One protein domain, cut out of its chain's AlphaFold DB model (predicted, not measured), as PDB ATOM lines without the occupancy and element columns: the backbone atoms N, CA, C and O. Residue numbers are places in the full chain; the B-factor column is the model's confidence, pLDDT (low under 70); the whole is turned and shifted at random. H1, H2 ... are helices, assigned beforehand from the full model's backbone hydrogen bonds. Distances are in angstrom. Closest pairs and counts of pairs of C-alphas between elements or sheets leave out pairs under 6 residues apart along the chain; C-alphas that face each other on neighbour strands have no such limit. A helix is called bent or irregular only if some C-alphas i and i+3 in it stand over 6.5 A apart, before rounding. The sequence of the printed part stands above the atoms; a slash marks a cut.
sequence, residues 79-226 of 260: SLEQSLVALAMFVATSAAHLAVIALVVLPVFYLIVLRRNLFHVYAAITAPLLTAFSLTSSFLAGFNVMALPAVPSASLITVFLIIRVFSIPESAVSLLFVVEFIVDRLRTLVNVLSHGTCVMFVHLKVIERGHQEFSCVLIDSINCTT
ATOM      1  N   SER A  79       9.962   7.894  27.281       75.50
ATOM      2  CA  SER A  79      10.073   7.834  25.814       75.50
ATOM      3  C   SER A  79      10.796   9.073  25.270       75.50
ATOM      4  O   SER A  79      10.175  10.100  24.984       75.50
ATOM      5  N   LEU A  80      12.125   8.983  25.144       71.69
ATOM      6  CA  LEU A  80      12.979  10.100  24.714       71.69
ATOM      7  C   LEU A  80      12.682  10.562  23.285       71.69
ATOM      8  O   LEU A  80      12.714  11.755  23.010       71.69
ATOM      9  N   GLU A  81      12.362   9.633  22.388       79.44
ATOM     10  CA  GLU A  81      12.235   9.911  20.958       79.44
ATOM     11  C   GLU A  81      11.098  10.892  20.645       79.44
ATOM     12  O   GLU A  81      11.328  11.932  20.035       79.44
ATOM     13  N   GLN A  82       9.881  10.619  21.123       77.25
ATOM     14  CA  GLN A  82       8.709  11.442  20.803       77.25
ATOM     15  C   GLN A  82       8.808  12.852  21.407       77.25
ATOM     16  O   GLN A  82       8.489  13.839  20.743       77.25
ATOM     17  N   SER A  83       9.313  12.959  22.639       78.75
ATOM     18  CA  SER A  83       9.518  14.245  23.315       78.75
ATOM     19  C   SER A  83      10.634  15.063  22.666       78.75
ATOM     20  O   SER A  83      10.471  16.267  22.476       78.75
ATOM     21  N   LEU A  84      11.744  14.424  22.276       79.44
ATOM     22  CA  LEU A  84      12.826  15.091  21.549       79.44
ATOM     23  C   LEU A  84      12.376  15.558  20.170       79.44
ATOM     24  O   LEU A  84      12.736  16.658  19.766       79.44
ATOM     25  N   VAL A  85      11.569  14.768  19.464       83.81
ATOM     26  CA  VAL A  85      11.041  15.132  18.144       83.81
ATOM     27  C   VAL A  85      10.097  16.334  18.242       83.81
ATOM     28  O   VAL A  85      10.254  17.289  17.481       83.81
ATOM     29  N   ALA A  86       9.171  16.351  19.206       80.25
ATOM     30  CA  ALA A  86       8.291  17.502  19.434       80.25
ATOM     31  C   ALA A  86       9.085  18.770  19.792       80.25
ATOM     32  O   ALA A  86       8.831  19.856  19.264       80.25
ATOM     33  N   LEU A  87      10.096  18.618  20.647       78.75
ATOM     34  CA  LEU A  87      10.989  19.692  21.056       78.75
ATOM     35  C   LEU A  87      11.821  20.228  19.880       78.75
ATOM     36  O   LEU A  87      11.917  21.438  19.679       78.75
ATOM     37  N   ALA A  88      12.375  19.333  19.064       83.31
ATOM     38  CA  ALA A  88      13.137  19.679  17.872       83.31
ATOM     39  C   ALA A  88      12.268  20.400  16.834       83.31
ATOM     40  O   ALA A  88      12.724  21.379  16.249       83.31
ATOM     41  N   MET A  89      11.009  19.989  16.643       83.31
ATOM     42  CA  MET A  89      10.069  20.698  15.768       83.31
ATOM     43  C   MET A  89       9.770  22.115  16.264       83.31
ATOM     44  O   MET A  89       9.706  23.041  15.453       83.31
ATOM     45  N   PHE A  90       9.638  22.315  17.578       84.69
ATOM     46  CA  PHE A  90       9.473  23.651  18.153       84.69
ATOM     47  C   PHE A  90      10.709  24.528  17.901       84.69
ATOM     48  O   PHE A  90      10.573  25.638  17.382       84.69
ATOM     49  N   VAL A  91      11.914  24.016  18.190       84.44
ATOM     50  CA  VAL A  91      13.180  24.725  17.918       84.44
ATOM     51  C   VAL A  91      13.290  25.069  16.439       84.44
ATOM     52  O   VAL A  91      13.585  26.211  16.102       84.44
ATOM     53  N   ALA A  92      13.031  24.103  15.557       88.94
ATOM     54  CA  ALA A  92      13.140  24.277  14.115       88.94
ATOM     55  C   ALA A  92      12.157  25.330  13.596       88.94
ATOM     56  O   ALA A  92      12.549  26.199  12.823       88.94
ATOM     57  N   THR A  93      10.906  25.302  14.057       91.12
ATOM     58  CA  THR A  93       9.886  26.285  13.664       91.12
ATOM     59  C   THR A  93      10.262  27.686  14.138       91.12
ATOM     60  O   THR A  93      10.176  28.644  13.370       91.12
ATOM     61  N   SER A  94      10.735  27.813  15.380       87.81
ATOM     62  CA  SER A  94      11.191  29.089  15.934       87.81
ATOM     63  C   SER A  94      12.417  29.618  15.185       87.81
ATOM     64  O   SER A  94      12.411  30.745  14.693       87.81
ATOM     65  N   ALA A  95      13.440  28.784  14.986       88.19
ATOM     66  CA  ALA A  95      14.638  29.143  14.232       88.19
ATOM     67  C   ALA A  95      14.311  29.542  12.785       88.19
ATOM     68  O   ALA A  95      14.832  30.542  12.296       88.19
ATOM     69  N   ALA A  96      13.409  28.813  12.120       92.62
ATOM     70  CA  ALA A  96      12.941  29.148  10.781       92.62
ATOM     71  C   ALA A  96      12.213  30.499  10.758       92.62
ATOM     72  O   ALA A  96      12.480  31.318   9.883       92.62
ATOM     73  N   HIS A  97      11.347  30.774  11.734       92.25
ATOM     74  CA  HIS A  97      10.666  32.064  11.852       92.25
ATOM     75  C   HIS A  97      11.656  33.226  12.017       92.25
ATOM     76  O   HIS A  97      11.578  34.221  11.293       92.25
ATOM     77  N   LEU A  98      12.637  33.076  12.911       89.50
ATOM     78  CA  LEU A  98      13.695  34.066  13.109       89.50
ATOM     79  C   LEU A  98      14.547  34.251  11.845       89.50
ATOM     80  O   LEU A  98      14.864  35.381  11.478       89.50
ATOM     81  N   ALA A  99      14.868  33.162  11.143       90.19
ATOM     82  CA  ALA A  99      15.602  33.206   9.884       90.19
ATOM     83  C   ALA A  99      14.810  33.921   8.781       90.19
ATOM     84  O   ALA A  99      15.385  34.715   8.043       90.19
ATOM     85  N   VAL A 100      13.494  33.709   8.687       94.00
ATOM     86  CA  VAL A 100      12.627  34.427   7.739       94.00
ATOM     87  C   VAL A 100      12.630  35.925   8.039       94.00
ATOM     88  O   VAL A 100      12.774  36.731   7.119       94.00
ATOM     89  N   ILE A 101      12.540  36.317   9.311       91.25
ATOM     90  CA  ILE A 101      12.627  37.731   9.697       91.25
ATOM     91  C   ILE A 101      13.988  38.319   9.292       91.25
ATOM     92  O   ILE A 101      14.039  39.363   8.640       91.25
ATOM     93  N   ALA A 102      15.082  37.628   9.618       87.62
ATOM     94  CA  ALA A 102      16.445  38.090   9.368       87.62
ATOM     95  C   ALA A 102      16.843  38.105   7.882       87.62
ATOM     96  O   ALA A 102      17.537  39.018   7.444       87.62
ATOM     97  N   LEU A 103      16.440  37.112   7.092       87.81
ATOM     98  CA  LEU A 103      16.932  36.912   5.720       87.81
ATOM     99  C   LEU A 103      15.931  37.304   4.637       87.81
ATOM    100  O   LEU A 103      16.323  37.443   3.482       87.81
ATOM    101  N   VAL A 104      14.654  37.475   4.977       90.62
ATOM    102  CA  VAL A 104      13.616  37.830   4.001       90.62
ATOM    103  C   VAL A 104      12.968  39.151   4.375       90.62
ATOM    104  O   VAL A 104      13.045  40.100   3.601       90.62
ATOM    105  N   VAL A 105      12.381  39.257   5.569       91.38
ATOM    106  CA  VAL A 105      11.594  40.442   5.951       91.38
ATOM    107  C   VAL A 105      12.468  41.695   6.019       91.38
ATOM    108  O   VAL A 105      12.141  42.694   5.381       91.38
ATOM    109  N   LEU A 106      13.596  41.638   6.732       86.88
ATOM    110  CA  LEU A 106      14.530  42.762   6.861       86.88
ATOM    111  C   LEU A 106      15.118  43.205   5.501       86.88
ATOM    112  O   LEU A 106      15.015  44.392   5.175       86.88
ATOM    113  N   PRO A 107      15.658  42.301   4.652       86.38
ATOM    114  CA  PRO A 107      16.124  42.656   3.308       86.38
ATOM    115  C   PRO A 107      15.045  43.229   2.399       86.38
ATOM    116  O   PRO A 107      15.300  44.224   1.724       86.38
ATOM    117  N   VAL A 108      13.844  42.647   2.392       89.19
ATOM    118  CA  VAL A 108      12.726  43.142   1.575       89.19
ATOM    119  C   VAL A 108      12.303  44.532   2.036       89.19
ATOM    120  O   VAL A 108      12.166  45.428   1.206       89.19
ATOM    121  N   PHE A 109      12.167  44.750   3.344       88.50
ATOM    122  CA  PHE A 109      11.857  46.066   3.898       88.50
ATOM    123  C   PHE A 109      12.902  47.110   3.480       88.50
ATOM    124  O   PHE A 109      12.557  48.176   2.968       88.50
ATOM    125  N   TYR A 110      14.187  46.785   3.610       84.44
ATOM    126  CA  TYR A 110      15.270  47.694   3.242       84.44
ATOM    127  C   TYR A 110      15.344  47.953   1.729       84.44
ATOM    128  O   TYR A 110      15.590  49.082   1.305       84.44
ATOM    129  N   LEU A 111      15.072  46.942   0.898       86.00
ATOM    130  CA  LEU A 111      14.973  47.098  -0.554       86.00
ATOM    131  C   LEU A 111      13.794  47.990  -0.954       86.00
ATOM    132  O   LEU A 111      13.939  48.811  -1.855       86.00
ATOM    133  N   ILE A 112      12.645  47.884  -0.283       88.62
ATOM    134  CA  ILE A 112      11.478  48.725  -0.579       88.62
ATOM    135  C   ILE A 112      11.761  50.190  -0.223       88.62
ATOM    136  O   ILE A 112      11.477  51.074  -1.033       88.62
ATOM    137  N   VAL A 113      12.339  50.461   0.954       85.62
ATOM    138  CA  VAL A 113      12.505  51.840   1.447       85.62
ATOM    139  C   VAL A 113      13.765  52.521   0.901       85.62
ATOM    140  O   VAL A 113      13.717  53.702   0.558       85.62
ATOM    141  N   LEU A 114      14.892  51.808   0.810       79.69
ATOM    142  CA  LEU A 114      16.183  52.366   0.377       79.69
ATOM    143  C   LEU A 114      16.571  51.997  -1.054       79.69
ATOM    144  O   LEU A 114      17.516  52.583  -1.578       79.69
ATOM    145  N   ARG A 115      15.890  51.029  -1.687       82.38
ATOM    146  CA  ARG A 115      16.242  50.495  -3.020       82.38
ATOM    147  C   ARG A 115      17.728  50.155  -3.165       82.38
ATOM    148  O   ARG A 115      18.305  50.277  -4.243       82.38
ATOM    149  N   ARG A 116      18.358  49.726  -2.066       74.94
ATOM    150  CA  ARG A 116      19.762  49.308  -2.010       74.94
ATOM    151  C   ARG A 116      19.881  47.899  -1.455       74.94
ATOM    152  O   ARG A 116      19.080  47.477  -0.628       74.94
ATOM    153  N   ASN A 117      20.916  47.193  -1.893       77.56
ATOM    154  CA  ASN A 117      21.178  45.822  -1.472       77.56
ATOM    155  C   ASN A 117      21.592  45.766   0.008       77.56
ATOM    156  O   ASN A 117      22.673  46.235   0.367       77.56
ATOM    157  N   LEU A 118      20.755  45.147   0.853       81.31
ATOM    158  CA  LEU A 118      21.009  45.010   2.296       81.31
ATOM    159  C   LEU A 118      22.200  44.088   2.610       81.31
ATOM    160  O   LEU A 118      22.865  44.258   3.627       81.31
ATOM    161  N   PHE A 119      22.533  43.157   1.714       78.19
ATOM    162  CA  PHE A 119      23.633  42.206   1.914       78.19
ATOM    163  C   PHE A 119      24.997  42.869   2.156       78.19
ATOM    164  O   PHE A 119      25.820  42.327   2.889       78.19
ATOM    165  N   HIS A 120      25.231  44.063   1.606       73.38
ATOM    166  CA  HIS A 120      26.465  44.804   1.875       73.38
ATOM    167  C   HIS A 120      26.534  45.306   3.327       73.38
ATOM    168  O   HIS A 120      27.595  45.316   3.944       73.38
ATOM    169  N   VAL A 121      25.383  45.662   3.900       75.62
ATOM    170  CA  VAL A 121      25.261  46.063   5.306       75.62
ATOM    171  C   VAL A 121      25.464  44.855   6.221       75.62
ATOM    172  O   VAL A 121      26.139  44.970   7.239       75.62
ATOM    173  N   TYR A 122      24.966  43.675   5.833       81.69
ATOM    174  CA  TYR A 122      25.217  42.438   6.581       81.69
ATOM    175  C   TYR A 122      26.709  42.111   6.647       81.69
ATOM    176  O   TYR A 122      27.199  41.795   7.726       81.69
ATOM    177  N   ALA A 123      27.447  42.290   5.547       78.06
ATOM    178  CA  ALA A 123      28.896  42.098   5.538       78.06
ATOM    179  C   ALA A 123      29.614  43.012   6.551       78.06
ATOM    180  O   ALA A 123      30.471  42.540   7.296       78.06
ATOM    181  N   ALA A 124      29.211  44.283   6.652       75.81
ATOM    182  CA  ALA A 124      29.785  45.239   7.603       75.81
ATOM    183  C   ALA A 124      29.453  44.921   9.078       75.81
ATOM    184  O   ALA A 124      30.259  45.192   9.966       75.81
ATOM    185  N   ILE A 125      28.293  44.311   9.346       75.81
ATOM    186  CA  ILE A 125      27.810  43.968  10.699       75.81
ATOM    187  C   ILE A 125      28.254  42.548  11.124       75.81
ATOM    188  O   ILE A 125      28.028  42.124  12.256       75.81
ATOM    189  N   THR A 126      28.967  41.808  10.270       73.00
ATOM    190  CA  THR A 126      29.424  40.439  10.583       73.00
ATOM    191  C   THR A 126      30.296  40.375  11.841       73.00
ATOM    192  O   THR A 126      30.150  39.454  12.638       73.00
ATOM    193  N   ALA A 127      31.181  41.356  12.057       74.31
ATOM    194  CA  ALA A 127      32.066  41.387  13.223       74.31
ATOM    195  C   ALA A 127      31.301  41.469  14.564       74.31
ATOM    196  O   ALA A 127      31.482  40.571  15.386       74.31
ATOM    197  N   PRO A 128      30.404  42.451  14.802       70.50
ATOM    198  CA  PRO A 128      29.600  42.475  16.025       70.50
ATOM    199  C   PRO A 128      28.638  41.282  16.137       70.50
ATOM    200  O   PRO A 128      28.368  40.838  17.251       70.50
ATOM    201  N   LEU A 129      28.169  40.713  15.018       72.38
ATOM    202  CA  LEU A 129      27.343  39.501  15.031       72.38
ATOM    203  C   LEU A 129      28.125  38.275  15.530       72.38
ATOM    204  O   LEU A 129      27.606  37.498  16.328       72.38
ATOM    205  N   LEU A 130      29.379  38.119  15.099       73.19
ATOM    206  CA  LEU A 130      30.270  37.056  15.568       73.19
ATOM    207  C   LEU A 130      30.657  37.247  17.032       73.19
ATOM    208  O   LEU A 130      30.701  36.266  17.771       73.19
ATOM    209  N   THR A 131      30.890  38.484  17.471       72.00
ATOM    210  CA  THR A 131      31.127  38.791  18.887       72.00
ATOM    211  C   THR A 131      29.907  38.421  19.723       72.00
ATOM    212  O   THR A 131      30.041  37.660  20.676       72.00
ATOM    213  N   ALA A 132      28.707  38.858  19.327       67.56
ATOM    214  CA  ALA A 132      27.465  38.488  20.000       67.56
ATOM    215  C   ALA A 132      27.279  36.964  20.031       67.56
ATOM    216  O   ALA A 132      27.029  36.396  21.088       67.56
ATOM    217  N   PHE A 133      27.487  36.270  18.909       69.88
ATOM    218  CA  PHE A 133      27.395  34.811  18.856       69.88
ATOM    219  C   PHE A 133      28.391  34.127  19.799       69.88
ATOM    220  O   PHE A 133      27.999  33.248  20.564       69.88
ATOM    221  N   SER A 134      29.646  34.576  19.804       65.44
ATOM    222  CA  SER A 134      30.732  34.009  20.615       65.44
ATOM    223  C   SER A 134      30.508  34.196  22.114       65.44
ATOM    224  O   SER A 134      30.754  33.279  22.899       65.44
ATOM    225  N   LEU A 135      29.985  35.360  22.511       62.88
ATOM    226  CA  LEU A 135      29.566  35.638  23.889       62.88
ATOM    227  C   LEU A 135      28.457  34.690  24.348       62.88
ATOM    228  O   LEU A 135      28.340  34.377  25.529       62.88
ATOM    229  N   THR A 136      27.658  34.204  23.403       61.78
ATOM    230  CA  THR A 136      26.487  33.391  23.694       61.78
ATOM    231  C   THR A 136      26.800  31.884  23.604       61.78
ATOM    232  O   THR A 136      26.266  31.087  24.370       61.78
ATOM    233  N   SER A 137      27.697  31.437  22.722       58.16
ATOM    234  CA  SER A 137      27.963  30.008  22.475       58.16
ATOM    235  C   SER A 137      28.757  29.299  23.575       58.16
ATOM    236  O   SER A 137      28.612  28.092  23.765       58.16
ATOM    237  N   SER A 138      29.594  30.018  24.317       54.84
ATOM    238  CA  SER A 138      30.456  29.400  25.320       54.84
ATOM    239  C   SER A 138      29.685  29.167  26.616       54.84
ATOM    240  O   SER A 138      29.572  30.056  27.452       54.84
ATOM    241  N   PHE A 139      29.203  27.936  26.804       51.47
ATOM    242  CA  PHE A 139      28.516  27.448  28.012       51.47
ATOM    243  C   PHE A 139      29.317  27.687  29.322       51.47
ATOM    244  O   PHE A 139      28.767  27.537  30.408       51.47
ATOM    245  N   LEU A 140      30.602  28.084  29.222       44.88
ATOM    246  CA  LEU A 140      31.537  28.362  30.322       44.88
ATOM    247  C   LEU A 140      32.495  29.567  30.087       44.88
ATOM    248  O   LEU A 140      33.507  29.665  30.778       44.88
ATOM    249  N   ALA A 141      32.228  30.509  29.166       46.00
ATOM    250  CA  ALA A 141      33.015  31.762  29.096       46.00
ATOM    251  C   ALA A 141      32.474  32.809  30.089       46.00
ATOM    252  O   ALA A 141      31.812  33.772  29.728       46.00
ATOM    253  N   GLY A 142      32.739  32.537  31.364       43.62
ATOM    254  CA  GLY A 142      32.916  33.468  32.479       43.62
ATOM    255  C   GLY A 142      32.212  34.834  32.483       43.62
ATOM    256  O   GLY A 142      32.735  35.818  31.974       43.62
ATOM    257  N   PHE A 143      31.136  34.914  33.264       45.19
ATOM    258  CA  PHE A 143      30.872  35.976  34.250       45.19
ATOM    259  C   PHE A 143      30.720  37.465  33.853       45.19
ATOM    260  O   PHE A 143      30.271  38.194  34.726       45.19
ATOM    261  N   ASN A 144      31.016  37.959  32.640       37.03
ATOM    262  CA  ASN A 144      31.162  39.426  32.465       37.03
ATOM    263  C   ASN A 144      30.584  40.101  31.215       37.03
ATOM    264  O   ASN A 144      30.893  41.267  30.983       37.03
ATOM    265  N   VAL A 145      29.733  39.465  30.408       45.50
ATOM    266  CA  VAL A 145      29.152  40.194  29.266       45.50
ATOM    267  C   VAL A 145      27.655  39.960  29.161       45.50
ATOM    268  O   VAL A 145      27.180  39.061  28.476       45.50
ATOM    269  N   MET A 146      26.910  40.807  29.863       43.12
ATOM    270  CA  MET A 146      25.470  40.977  29.701       43.12
ATOM    271  C   MET A 146      25.248  42.396  29.179       43.12
ATOM    272  O   MET A 146      25.083  43.334  29.948       43.12
ATOM    273  N   ALA A 147      25.283  42.569  27.856       41.91
ATOM    274  CA  ALA A 147      24.963  43.846  27.207       41.91
ATOM    275  C   ALA A 147      23.443  44.095  27.082       41.91
ATOM    276  O   ALA A 147      23.009  44.989  26.363       41.91
ATOM    277  N   LEU A 148      22.618  43.307  27.774       40.31
ATOM    278  CA  LEU A 148      21.183  43.520  27.912       40.31
ATOM    279  C   LEU A 148      20.829  43.192  29.368       40.31
ATOM    280  O   LEU A 148      21.279  42.147  29.848       40.31
ATOM    281  N   PRO A 149      20.058  44.031  30.085       38.97
ATOM    282  CA  PRO A 149      19.533  43.663  31.391       38.97
ATOM    283  C   PRO A 149      18.704  42.390  31.211       38.97
ATOM    284  O   PRO A 149      17.597  42.420  30.671       38.97
ATOM    285  N   ALA A 150      19.285  41.253  31.592       39.88
ATOM    286  CA  ALA A 150      18.665  39.943  31.524       39.88
ATOM    287  C   ALA A 150      17.558  39.854  32.580       39.88
ATOM    288  O   ALA A 150      17.689  39.220  33.624       39.88
ATOM    289  N   VAL A 151      16.434  40.508  32.300       50.94
ATOM    290  CA  VAL A 151      15.150  40.107  32.863       50.94
ATOM    291  C   VAL A 151      14.983  38.631  32.482       50.94
ATOM    292  O   VAL A 151      15.170  38.325  31.301       50.94
ATOM    293  N   PRO A 152      14.678  37.710  33.420       46.03
ATOM    294  CA  PRO A 152      14.391  36.317  33.077       46.03
ATOM    295  C   PRO A 152      13.420  36.316  31.898       46.03
ATOM    296  O   PRO A 152      12.350  36.915  32.025       46.03
ATOM    297  N   SER A 153      13.857  35.780  30.745       60.50
ATOM    298  CA  SER A 153      13.327  36.145  29.427       60.50
ATOM    299  C   SER A 153      11.812  36.295  29.483       60.50
ATOM    300  O   SER A 153      11.103  35.326  29.753       60.50
ATOM    301  N   ALA A 154      11.300  37.510  29.259       61.09
ATOM    302  CA  ALA A 154       9.866  37.792  29.359       61.09
ATOM    303  C   ALA A 154       9.027  36.838  28.483       61.09
ATOM    304  O   ALA A 154       7.865  36.568  28.792       61.09
ATOM    305  N   SER A 155       9.637  36.263  27.435       69.12
ATOM    306  CA  SER A 155       9.064  35.188  26.621       69.12
ATOM    307  C   SER A 155       8.670  33.958  27.433       69.12
ATOM    308  O   SER A 155       7.576  33.450  27.235       69.12
ATOM    309  N   LEU A 156       9.496  33.503  28.377       70.88
ATOM    310  CA  LEU A 156       9.225  32.323  29.197       70.88
ATOM    311  C   LEU A 156       8.062  32.548  30.153       70.88
ATOM    312  O   LEU A 156       7.174  31.704  30.251       70.88
ATOM    313  N   ILE A 157       8.040  33.706  30.813       72.62
ATOM    314  CA  ILE A 157       6.939  34.104  31.699       72.62
ATOM    315  C   ILE A 157       5.640  34.191  30.893       72.62
ATOM    316  O   ILE A 157       4.599  33.717  31.340       72.62
ATOM    317  N   THR A 158       5.714  34.730  29.676       73.62
ATOM    318  CA  THR A 158       4.565  34.850  28.773       73.62
ATOM    319  C   THR A 158       4.084  33.485  28.280       73.62
ATOM    320  O   THR A 158       2.890  33.211  28.324       73.62
ATOM    321  N   VAL A 159       4.980  32.594  27.855       75.00
ATOM    322  CA  VAL A 159       4.622  31.238  27.408       75.00
ATOM    323  C   VAL A 159       4.038  30.426  28.563       75.00
ATOM    324  O   VAL A 159       3.023  29.756  28.390       75.00
ATOM    325  N   PHE A 160       4.607  30.541  29.763       73.75
ATOM    326  CA  PHE A 160       4.063  29.922  30.967       73.75
ATOM    327  C   PHE A 160       2.676  30.471  31.325       73.75
ATOM    328  O   PHE A 160       1.759  29.687  31.556       73.75
ATOM    329  N   LEU A 161       2.491  31.796  31.306       71.56
ATOM    330  CA  LEU A 161       1.187  32.443  31.485       71.56
ATOM    331  C   LEU A 161       0.165  31.895  30.485       71.56
ATOM    332  O   LEU A 161      -0.937  31.518  30.872       71.56
ATOM    333  N   ILE A 162       0.532  31.822  29.208       75.50
ATOM    334  CA  ILE A 162      -0.331  31.307  28.147       75.50
ATOM    335  C   ILE A 162      -0.738  29.857  28.452       75.50
ATOM    336  O   ILE A 162      -1.926  29.545  28.475       75.50
ATOM    337  N   ILE A 163       0.220  28.982  28.765       74.19
ATOM    338  CA  ILE A 163      -0.031  27.575  29.128       74.19
ATOM    339  C   ILE A 163      -0.977  27.470  30.337       74.19
ATOM    340  O   ILE A 163      -1.886  26.637  30.332       74.19
ATOM    341  N   ARG A 164      -0.813  28.342  31.343       69.38
ATOM    342  CA  ARG A 164      -1.680  28.419  32.531       69.38
ATOM    343  C   ARG A 164      -3.103  28.855  32.190       69.38
ATOM    344  O   ARG A 164      -4.047  28.267  32.709       69.38
ATOM    345  N   VAL A 165      -3.269  29.828  31.293       74.75
ATOM    346  CA  VAL A 165      -4.586  30.263  30.800       74.75
ATOM    347  C   VAL A 165      -5.300  29.124  30.062       74.75
ATOM    348  O   VAL A 165      -6.505  28.951  30.221       74.75
ATOM    349  N   PHE A 166      -4.560  28.297  29.321       74.50
ATOM    350  CA  PHE A 166      -5.099  27.134  28.609       74.50
ATOM    351  C   PHE A 166      -5.201  25.853  29.459       74.50
ATOM    352  O   PHE A 166      -5.635  24.825  28.946       74.50
ATOM    353  N   SER A 167      -4.854  25.900  30.753       70.44
ATOM    354  CA  SER A 167      -4.905  24.755  31.684       70.44
ATOM    355  C   SER A 167      -4.158  23.499  31.199       70.44
ATOM    356  O   SER A 167      -4.576  22.373  31.465       70.44
ATOM    357  N   ILE A 168      -3.042  23.671  30.483       70.88
ATOM    358  CA  ILE A 168      -2.218  22.554  29.993       70.88
ATOM    359  C   ILE A 168      -1.282  22.074  31.126       70.88
ATOM    360  O   ILE A 168      -0.699  22.910  31.821       70.88
ATOM    361  N   PRO A 169      -1.111  20.751  31.333       68.06
ATOM    362  CA  PRO A 169      -0.285  20.210  32.413       68.06
ATOM    363  C   PRO A 169       1.179  20.670  32.336       68.06
ATOM    364  O   PRO A 169       1.837  20.590  31.300       68.06
ATOM    365  N   GLU A 170       1.709  21.110  33.478       63.84
ATOM    366  CA  GLU A 170       3.010  21.790  33.612       63.84
ATOM    367  C   GLU A 170       4.237  20.874  33.464       63.84
ATOM    368  O   GLU A 170       5.379  21.329  33.535       63.84
ATOM    369  N   SER A 171       4.032  19.576  33.235       66.06
ATOM    370  CA  SER A 171       5.105  18.583  33.115       66.06
ATOM    371  C   SER A 171       6.045  18.830  31.927       66.06
ATOM    372  O   SER A 171       7.192  18.392  31.975       66.06
ATOM    373  N   ALA A 172       5.600  19.560  30.898       65.19
ATOM    374  CA  ALA A 172       6.398  19.916  29.721       65.19
ATOM    375  C   ALA A 172       7.172  21.247  29.856       65.19
ATOM    376  O   ALA A 172       8.012  21.563  29.012       65.19
ATOM    377  N   VAL A 173       6.925  22.033  30.912       72.81
ATOM    378  CA  VAL A 173       7.498  23.386  31.073       72.81
ATOM    379  C   VAL A 173       9.011  23.341  31.329       72.81
ATOM    380  O   VAL A 173       9.745  24.207  30.857       72.81
ATOM    381  N   SER A 174       9.508  22.308  32.016       73.69
ATOM    382  CA  SER A 174      10.944  22.143  32.292       73.69
ATOM    383  C   SER A 174      11.771  21.907  31.025       73.69
ATOM    384  O   SER A 174      12.872  22.437  30.902       73.69
ATOM    385  N   LEU A 175      11.228  21.166  30.053       73.12
ATOM    386  CA  LEU A 175      11.842  20.970  28.738       73.12
ATOM    387  C   LEU A 175      11.882  22.250  27.910       73.12
ATOM    388  O   LEU A 175      12.858  22.515  27.206       73.12
ATOM    389  N   LEU A 176      10.813  23.038  28.002       75.06
ATOM    390  CA  LEU A 176      10.674  24.292  27.277       75.06
ATOM    391  C   LEU A 176      11.778  25.279  27.679       75.06
ATOM    392  O   LEU A 176      12.347  25.938  26.819       75.06
ATOM    393  N   PHE A 177      12.167  25.303  28.956       74.75
ATOM    394  CA  PHE A 177      13.270  26.128  29.458       74.75
ATOM    395  C   PHE A 177      14.635  25.758  28.850       74.75
ATOM    396  O   PHE A 177      15.437  26.639  28.543       74.75
ATOM    397  N   VAL A 178      14.896  24.461  28.629       72.44
ATOM    398  CA  VAL A 178      16.145  23.982  28.005       72.44
ATOM    399  C   VAL A 178      16.258  24.471  26.565       72.44
ATOM    400  O   VAL A 178      17.327  24.889  26.126       72.44
ATOM    401  N   VAL A 179      15.151  24.451  25.831       74.06
ATOM    402  CA  VAL A 179      15.123  24.920  24.446       74.06
ATOM    403  C   VAL A 179      15.078  26.428  24.322       74.06
ATOM    404  O   VAL A 179      15.716  26.979  23.426       74.06
ATOM    405  N   GLU A 180      14.374  27.106  25.219       76.00
ATOM    406  CA  GLU A 180      14.325  28.562  25.223       76.00
ATOM    407  C   GLU A 180      15.707  29.156  25.411       76.00
ATOM    408  O   GLU A 180      15.999  30.146  24.763       76.00
ATOM    409  N   PHE A 181      16.606  28.501  26.149       73.94
ATOM    410  CA  PHE A 181      18.005  28.911  26.175       73.94
ATOM    411  C   PHE A 181      18.616  29.015  24.772       73.94
ATOM    412  O   PHE A 181      19.267  30.009  24.482       73.94
ATOM    413  N   ILE A 182      18.394  28.034  23.890       72.19
ATOM    414  CA  ILE A 182      18.920  28.025  22.513       72.19
ATOM    415  C   ILE A 182      18.202  29.072  21.652       72.19
ATOM    416  O   ILE A 182      18.844  29.834  20.925       72.19
ATOM    417  N   VAL A 183      16.873  29.124  21.741       78.06
ATOM    418  CA  VAL A 183      16.033  30.048  20.962       78.06
ATOM    419  C   VAL A 183      16.297  31.508  21.347       78.06
ATOM    420  O   VAL A 183      16.315  32.380  20.480       78.06
ATOM    421  N   ASP A 184      16.567  31.784  22.619       75.81
ATOM    422  CA  ASP A 184      16.906  33.107  23.142       75.81
ATOM    423  C   ASP A 184      18.227  33.632  22.551       75.81
ATOM    424  O   ASP A 184      18.331  34.808  22.184       75.81
ATOM    425  N   ARG A 185      19.199  32.741  22.297       75.19
ATOM    426  CA  ARG A 185      20.435  33.104  21.578       75.19
ATOM    427  C   ARG A 185      20.145  33.545  20.152       75.19
ATOM    428  O   ARG A 185      20.628  34.589  19.722       75.19
ATOM    429  N   LEU A 186      19.322  32.783  19.429       78.38
ATOM    430  CA  LEU A 186      18.918  33.142  18.066       78.38
ATOM    431  C   LEU A 186      18.168  34.481  18.053       78.38
ATOM    432  O   LEU A 186      18.404  35.308  17.174       78.38
ATOM    433  N   ARG A 187      17.321  34.728  19.057       81.06
ATOM    434  CA  ARG A 187      16.576  35.985  19.213       81.06
ATOM    435  C   ARG A 187      17.509  37.177  19.385       81.06
ATOM    436  O   ARG A 187      17.332  38.191  18.718       81.06
ATOM    437  N   THR A 188      18.543  37.028  20.204       78.62
ATOM    438  CA  THR A 188      19.543  38.079  20.420       78.62
ATOM    439  C   THR A 188      20.308  38.415  19.135       78.62
ATOM    440  O   THR A 188      20.496  39.592  18.834       78.62
ATOM    441  N   LEU A 189      20.665  37.418  18.313       77.94
ATOM    442  CA  LEU A 189      21.323  37.653  17.017       77.94
ATOM    443  C   LEU A 189      20.445  38.463  16.059       77.94
ATOM    444  O   LEU A 189      20.917  39.421  15.446       77.94
ATOM    445  N   VAL A 190      19.166  38.096  15.943       83.00
ATOM    446  CA  VAL A 190      18.216  38.812  15.079       83.00
ATOM    447  C   VAL A 190      17.981  40.234  15.588       83.00
ATOM    448  O   VAL A 190      17.930  41.162  14.781       83.00
ATOM    449  N   ASN A 191      17.923  40.433  16.907       83.88
ATOM    450  CA  ASN A 191      17.792  41.762  17.501       83.88
ATOM    451  C   ASN A 191      19.006  42.644  17.179       83.88
ATOM    452  O   ASN A 191      18.833  43.760  16.691       83.88
ATOM    453  N   VAL A 192      20.233  42.147  17.385       78.06
ATOM    454  CA  VAL A 192      21.469  42.886  17.067       78.06
ATOM    455  C   VAL A 192      21.535  43.227  15.578       78.06
ATOM    456  O   VAL A 192      21.835  44.368  15.220       78.06
ATOM    457  N   LEU A 193      21.194  42.270  14.709       83.38
ATOM    458  CA  LEU A 193      21.130  42.493  13.268       83.38
ATOM    459  C   LEU A 193      20.126  43.603  12.929       83.38
ATOM    460  O   LEU A 193      20.475  44.553  12.230       83.38
ATOM    461  N   SER A 194      18.911  43.533  13.478       84.25
ATOM    462  CA  SER A 194      17.877  44.545  13.263       84.25
ATOM    463  C   SER A 194      18.338  45.928  13.728       84.25
ATOM    464  O   SER A 194      18.229  46.886  12.965       84.25
ATOM    465  N   HIS A 195      18.915  46.055  14.925       82.62
ATOM    466  CA  HIS A 195      19.421  47.337  15.427       82.62
ATOM    467  C   HIS A 195      20.521  47.916  14.537       82.62
ATOM    468  O   HIS A 195      20.456  49.093  14.178       82.62
ATOM    469  N   GLY A 196      21.481  47.093  14.110       81.12
ATOM    470  CA  GLY A 196      22.533  47.526  13.196       81.12
ATOM    471  C   GLY A 196      21.978  48.010  11.850       81.12
ATOM    472  O   GLY A 196      22.421  49.035  11.327       81.12
ATOM    473  N   THR A 197      20.949  47.344  11.314       82.81
ATOM    474  CA  THR A 197      20.279  47.814  10.088       82.81
ATOM    475  C   THR A 197      19.495  49.111  10.286       82.81
ATOM    476  O   THR A 197      19.551  49.981   9.417       82.81
ATOM    477  N   CYS A 198      18.817  49.293  11.426       84.00
ATOM    478  CA  CYS A 198      18.093  50.525  11.755       84.00
ATOM    479  C   CYS A 198      19.040  51.721  11.888       84.00
ATOM    480  O   CYS A 198      18.771  52.799  11.362       84.00
ATOM    481  N   VAL A 199      20.176  51.522  12.552       83.19
ATOM    482  CA  VAL A 199      21.236  52.525  12.676       83.19
ATOM    483  C   VAL A 199      21.745  52.956  11.300       83.19
ATOM    484  O   VAL A 199      21.801  54.149  11.004       83.19
ATOM    485  N   MET A 200      22.058  51.990  10.431       81.31
ATOM    486  CA  MET A 200      22.516  52.269   9.069       81.31
ATOM    487  C   MET A 200      21.451  53.018   8.256       81.31
ATOM    488  O   MET A 200      21.764  53.965   7.537       81.31
ATOM    489  N   PHE A 201      20.185  52.626   8.398       83.25
ATOM    490  CA  PHE A 201      19.056  53.295   7.761       83.25
ATOM    491  C   PHE A 201      18.971  54.776   8.153       83.25
ATOM    492  O   PHE A 201      18.886  55.642   7.277       83.25
ATOM    493  N   VAL A 202      19.026  55.076   9.456       84.12
ATOM    494  CA  VAL A 202      18.987  56.455   9.963       84.12
ATOM    495  C   VAL A 202      20.193  57.236   9.455       84.12
ATOM    496  O   VAL A 202      20.018  58.329   8.928       84.12
ATOM    497  N   HIS A 203      21.394  56.664   9.528       78.31
ATOM    498  CA  HIS A 203      22.616  57.304   9.046       78.31
ATOM    499  C   HIS A 203      22.526  57.694   7.560       78.31
ATOM    500  O   HIS A 203      22.824  58.831   7.196       78.31
ATOM    501  N   LEU A 204      22.031  56.794   6.703       78.06
ATOM    502  CA  LEU A 204      21.825  57.090   5.282       78.06
ATOM    503  C   LEU A 204      20.789  58.201   5.064       78.06
ATOM    504  O   LEU A 204      20.999  59.078   4.229       78.06
ATOM    505  N   LYS A 205      19.699  58.205   5.839       77.56
ATOM    506  CA  LYS A 205      18.662  59.242   5.749       77.56
ATOM    507  C   LYS A 205      19.104  60.598   6.298       77.56
ATOM    508  O   LYS A 205      18.657  61.622   5.789       77.56
ATOM    509  N   VAL A 206      19.970  60.622   7.307       79.94
ATOM    510  CA  VAL A 206      20.535  61.855   7.872       79.94
ATOM    511  C   VAL A 206      21.542  62.483   6.907       79.94
ATOM    512  O   VAL A 206      21.476  63.690   6.679       79.94
ATOM    513  N   ILE A 207      22.403  61.679   6.271       72.75
ATOM    514  CA  ILE A 207      23.344  62.157   5.242       72.75
ATOM    515  C   ILE A 207      22.598  62.764   4.050       72.75
ATOM    516  O   ILE A 207      22.966  63.843   3.593       72.75
ATOM    517  N   GLU A 208      21.514  62.130   3.585       70.50
ATOM    518  CA  GLU A 208      20.657  62.691   2.525       70.50
ATOM    519  C   GLU A 208      20.068  64.064   2.893       70.50
ATOM    520  O   GLU A 208      19.738  64.844   2.003       70.50
ATOM    521  N   ARG A 209      19.944  64.381   4.189       65.88
ATOM    522  CA  ARG A 209      19.437  65.669   4.683       65.88
ATOM    523  C   ARG A 209      20.524  66.691   5.035       65.88
ATOM    524  O   ARG A 209      20.178  67.787   5.463       65.88
ATOM    525  N   GLY A 210      21.808  66.379   4.847       56.16
ATOM    526  CA  GLY A 210      22.908  67.335   5.028       56.16
ATOM    527  C   GLY A 210      23.193  67.766   6.476       56.16
ATOM    528  O   GLY A 210      23.949  68.711   6.680       56.16
ATOM    529  N   HIS A 211      22.627  67.100   7.489       54.62
ATOM    530  CA  HIS A 211      22.913  67.389   8.902       54.62
ATOM    531  C   HIS A 211      24.094  66.536   9.397       54.62
ATOM    532  O   HIS A 211      23.957  65.340   9.644       54.62
ATOM    533  N   GLN A 212      25.263  67.166   9.541       48.66
ATOM    534  CA  GLN A 212      26.550  66.534   9.873       48.66
ATOM    535  C   GLN A 212      26.692  66.106  11.356       48.66
ATOM    536  O   GLN A 212      27.650  65.417  11.702       48.66
ATOM    537  N   GLU A 213      25.748  66.460  12.237       51.12
ATOM    538  CA  GLU A 213      25.875  66.263  13.696       51.12
ATOM    539  C   GLU A 213      25.746  64.809  14.187       51.12
ATOM    540  O   GLU A 213      26.242  64.470  15.258       51.12
ATOM    541  N   PHE A 214      25.131  63.907  13.416       45.97
ATOM    542  CA  PHE A 214      24.878  62.527  13.868       45.97
ATOM    543  C   PHE A 214      26.101  61.595  13.733       45.97
ATOM    544  O   PHE A 214      26.100  60.482  14.262       45.97
ATOM    545  N   SER A 215      27.156  62.044  13.041       44.38
ATOM    546  CA  SER A 215      28.352  61.239  12.755       44.38
ATOM    547  C   SER A 215      29.201  60.954  14.003       44.38
ATOM    548  O   SER A 215      29.786  59.878  14.093       44.38
ATOM    549  N   CYS A 216      29.243  61.870  14.980       42.75
ATOM    550  CA  CYS A 216      30.045  61.696  16.199       42.75
ATOM    551  C   CYS A 216      29.387  60.751  17.216       42.75
ATOM    552  O   CYS A 216      30.057  59.874  17.753       42.75
ATOM    553  N   VAL A 217      28.065  60.847  17.414       45.75
ATOM    554  CA  VAL A 217      27.320  60.003  18.374       45.75
ATOM    555  C   VAL A 217      27.385  58.520  17.994       45.75
ATOM    556  O   VAL A 217      27.458  57.643  18.856       45.75
ATOM    557  N   LEU A 218      27.385  58.228  16.690       46.53
ATOM    558  CA  LEU A 218      27.405  56.856  16.200       46.53
ATOM    559  C   LEU A 218      28.790  56.208  16.289       46.53
ATOM    560  O   LEU A 218      28.886  55.034  16.646       46.53
ATOM    561  N   ILE A 219      29.851  56.967  16.007       46.75
ATOM    562  CA  ILE A 219      31.225  56.484  16.171       46.75
ATOM    563  C   ILE A 219      31.519  56.234  17.654       46.75
ATOM    564  O   ILE A 219      32.078  55.184  17.965       46.75
ATOM    565  N   ASP A 220      31.060  57.098  18.564       39.50
ATOM    566  CA  ASP A 220      31.219  56.872  20.006       39.50
ATOM    567  C   ASP A 220      30.424  55.661  20.507       39.50
ATOM    568  O   ASP A 220      30.959  54.864  21.272       39.50
ATOM    569  N   SER A 221      29.194  55.432  20.033       46.47
ATOM    570  CA  SER A 221      28.437  54.218  20.394       46.47
ATOM    571  C   SER A 221      29.086  52.930  19.875       46.47
ATOM    572  O   SER A 221      29.120  51.925  20.588       46.47
ATOM    573  N   ILE A 222      29.637  52.938  18.656       46.34
ATOM    574  CA  ILE A 222      30.345  51.774  18.102       46.34
ATOM    575  C   ILE A 222      31.650  51.543  18.871       46.34
ATOM    576  O   ILE A 222      31.903  50.413  19.286       46.34
ATOM    577  N   ASN A 223      32.427  52.598  19.135       37.53
ATOM    578  CA  ASN A 223      33.698  52.505  19.851       37.53
ATOM    579  C   ASN A 223      33.500  52.057  21.315       37.53
ATOM    580  O   ASN A 223      34.237  51.192  21.789       37.53
ATOM    581  N   CYS A 224      32.445  52.541  21.986       36.81
ATOM    582  CA  CYS A 224      32.037  52.103  23.327       36.81
ATOM    583  C   CYS A 224      31.545  50.649  23.369       36.81
ATOM    584  O   CYS A 224      31.816  49.951  24.342       36.81
ATOM    585  N   THR A 225      30.882  50.145  22.321       40.00
ATOM    586  CA  THR A 225      30.445  48.733  22.273       40.00
ATOM    587  C   THR A 225      31.604  47.784  21.930       40.00
ATOM    588  O   THR A 225      31.593  46.612  22.303       40.00
ATOM    589  N   THR A 226      32.641  48.274  21.242       36.41
ATOM    590  CA  THR A 226      33.825  47.484  20.858       36.41
ATOM    591  C   THR A 226      34.936  47.426  21.909       36.41
ATOM    592  O   THR A 226      35.905  46.687  21.715       36.41
TER     593      THR A 226
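This is residues 79 to 226 of the 260 residues of the protein "Amino acid transporter" of Paragonimus westermani (UniProt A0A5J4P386). Two long helices, H1 and H4, lie side by side and run the same way, making the length of a loose, elongated body, with H4 at its core. H2 folds back from the end of H1 and packs along H4 residues 185 to 200, H3 sits by the first part of H4 at a steep tilt, and H5 turns back from the last part of H4 in a helical hairpin; residues 138 to 143 stick out as a loop. The printed part has 148 residues with five named helices, in the order H1, H2, H3, H4, H5, and no named strand, and the class is all helix. The whole is loose, with a radius of gyration of the C-alphas of 19.0 A, and it spans 62 by 37 by 28 A.

H4, residues 170 to 208, is the longest helix, 54.3 A from first to last C-alpha, from C-alpha 170 at (3.010, 21.790, 33.612) to C-alpha 208 at (20.657, 62.691, 2.525). It has a kink of 45 degrees near residue 179 and is only just irregular, with C-alphas 171 and 174 6.9 A apart. H1, residues 80 to 114, is 48.9 A long and begins with C-alpha 80 at (12.979, 10.100, 24.714). H1 is neither bent nor irregular, but only just: C-alphas 103 and 106 are 6.4 A apart. H2, residues 119 to 137, is 24.3 A long, has a kink of 53 degrees near residue 126, and is irregular, with C-alphas 124 and 127 7.2 A apart. H3, residues 154 to 165, measures 16.4 A. H5, residues 214 to 226, measures 18.8 A and ends with C-alpha 226 at (33.825, 47.484, 20.858).

H4 is the hub and touches the four other helices. H1 touches H4 with 17 pairs of C-alphas within 8 A, the closest being Ala 102 and Val 190 at 6.0 A. Their lines stand at a shallow tilt of 10 degrees, and they run the same way. H2 touches H4 at residues 185 to 200 of H4 alone, and the closest C-alphas, those of Thr 136 and Arg 185, are 6.4 A apart. H2 and H4 run opposite ways at a shallow tilt of 34.5 degrees, only just short of steep. H1 and H2 are close but not clearly touching, with the C-alphas of Pro 107 and Phe 119 closest at 7.7 A. H3 touches H4 at residues 170 to 180 of H4 alone, at a steep tilt of 47 degrees, opposite ways; the closest C-alphas, those of Phe 160 and Val 173, are 7.4 A apart. H4 and H5 form a hairpin and only just touch, with 3 pairs of C-alphas within 8 A, the closest being Val 206 and Phe 214 at 7.4 A. H2 and H5 are near each other, while H3 is apart from H1, H2 and H5, and H1 is apart from H5. Every O i to N i+4 pair is within hydrogen-bond range in H3, against 29 of 31 in H1, 13 of 15 in H2, 31 of 35 in H4 and 8 of 9 in H5.

The two C-alphas farthest apart, those of Ser 79 and Gly 210, are 64.3 A apart. The printed part has no cut. The link from H2 to H3, residues 138 to 153, is long, and the other three links are tight. Residues 138 to 143 and 208 to 213 stand free, of which residue 208 belongs to H4. The mean pLDDT of the printed part is 70.8, and residues 132 to 155, 164, 169 to 172 and 209 to 226 are under 70. H5 has a mean pLDDT of 43.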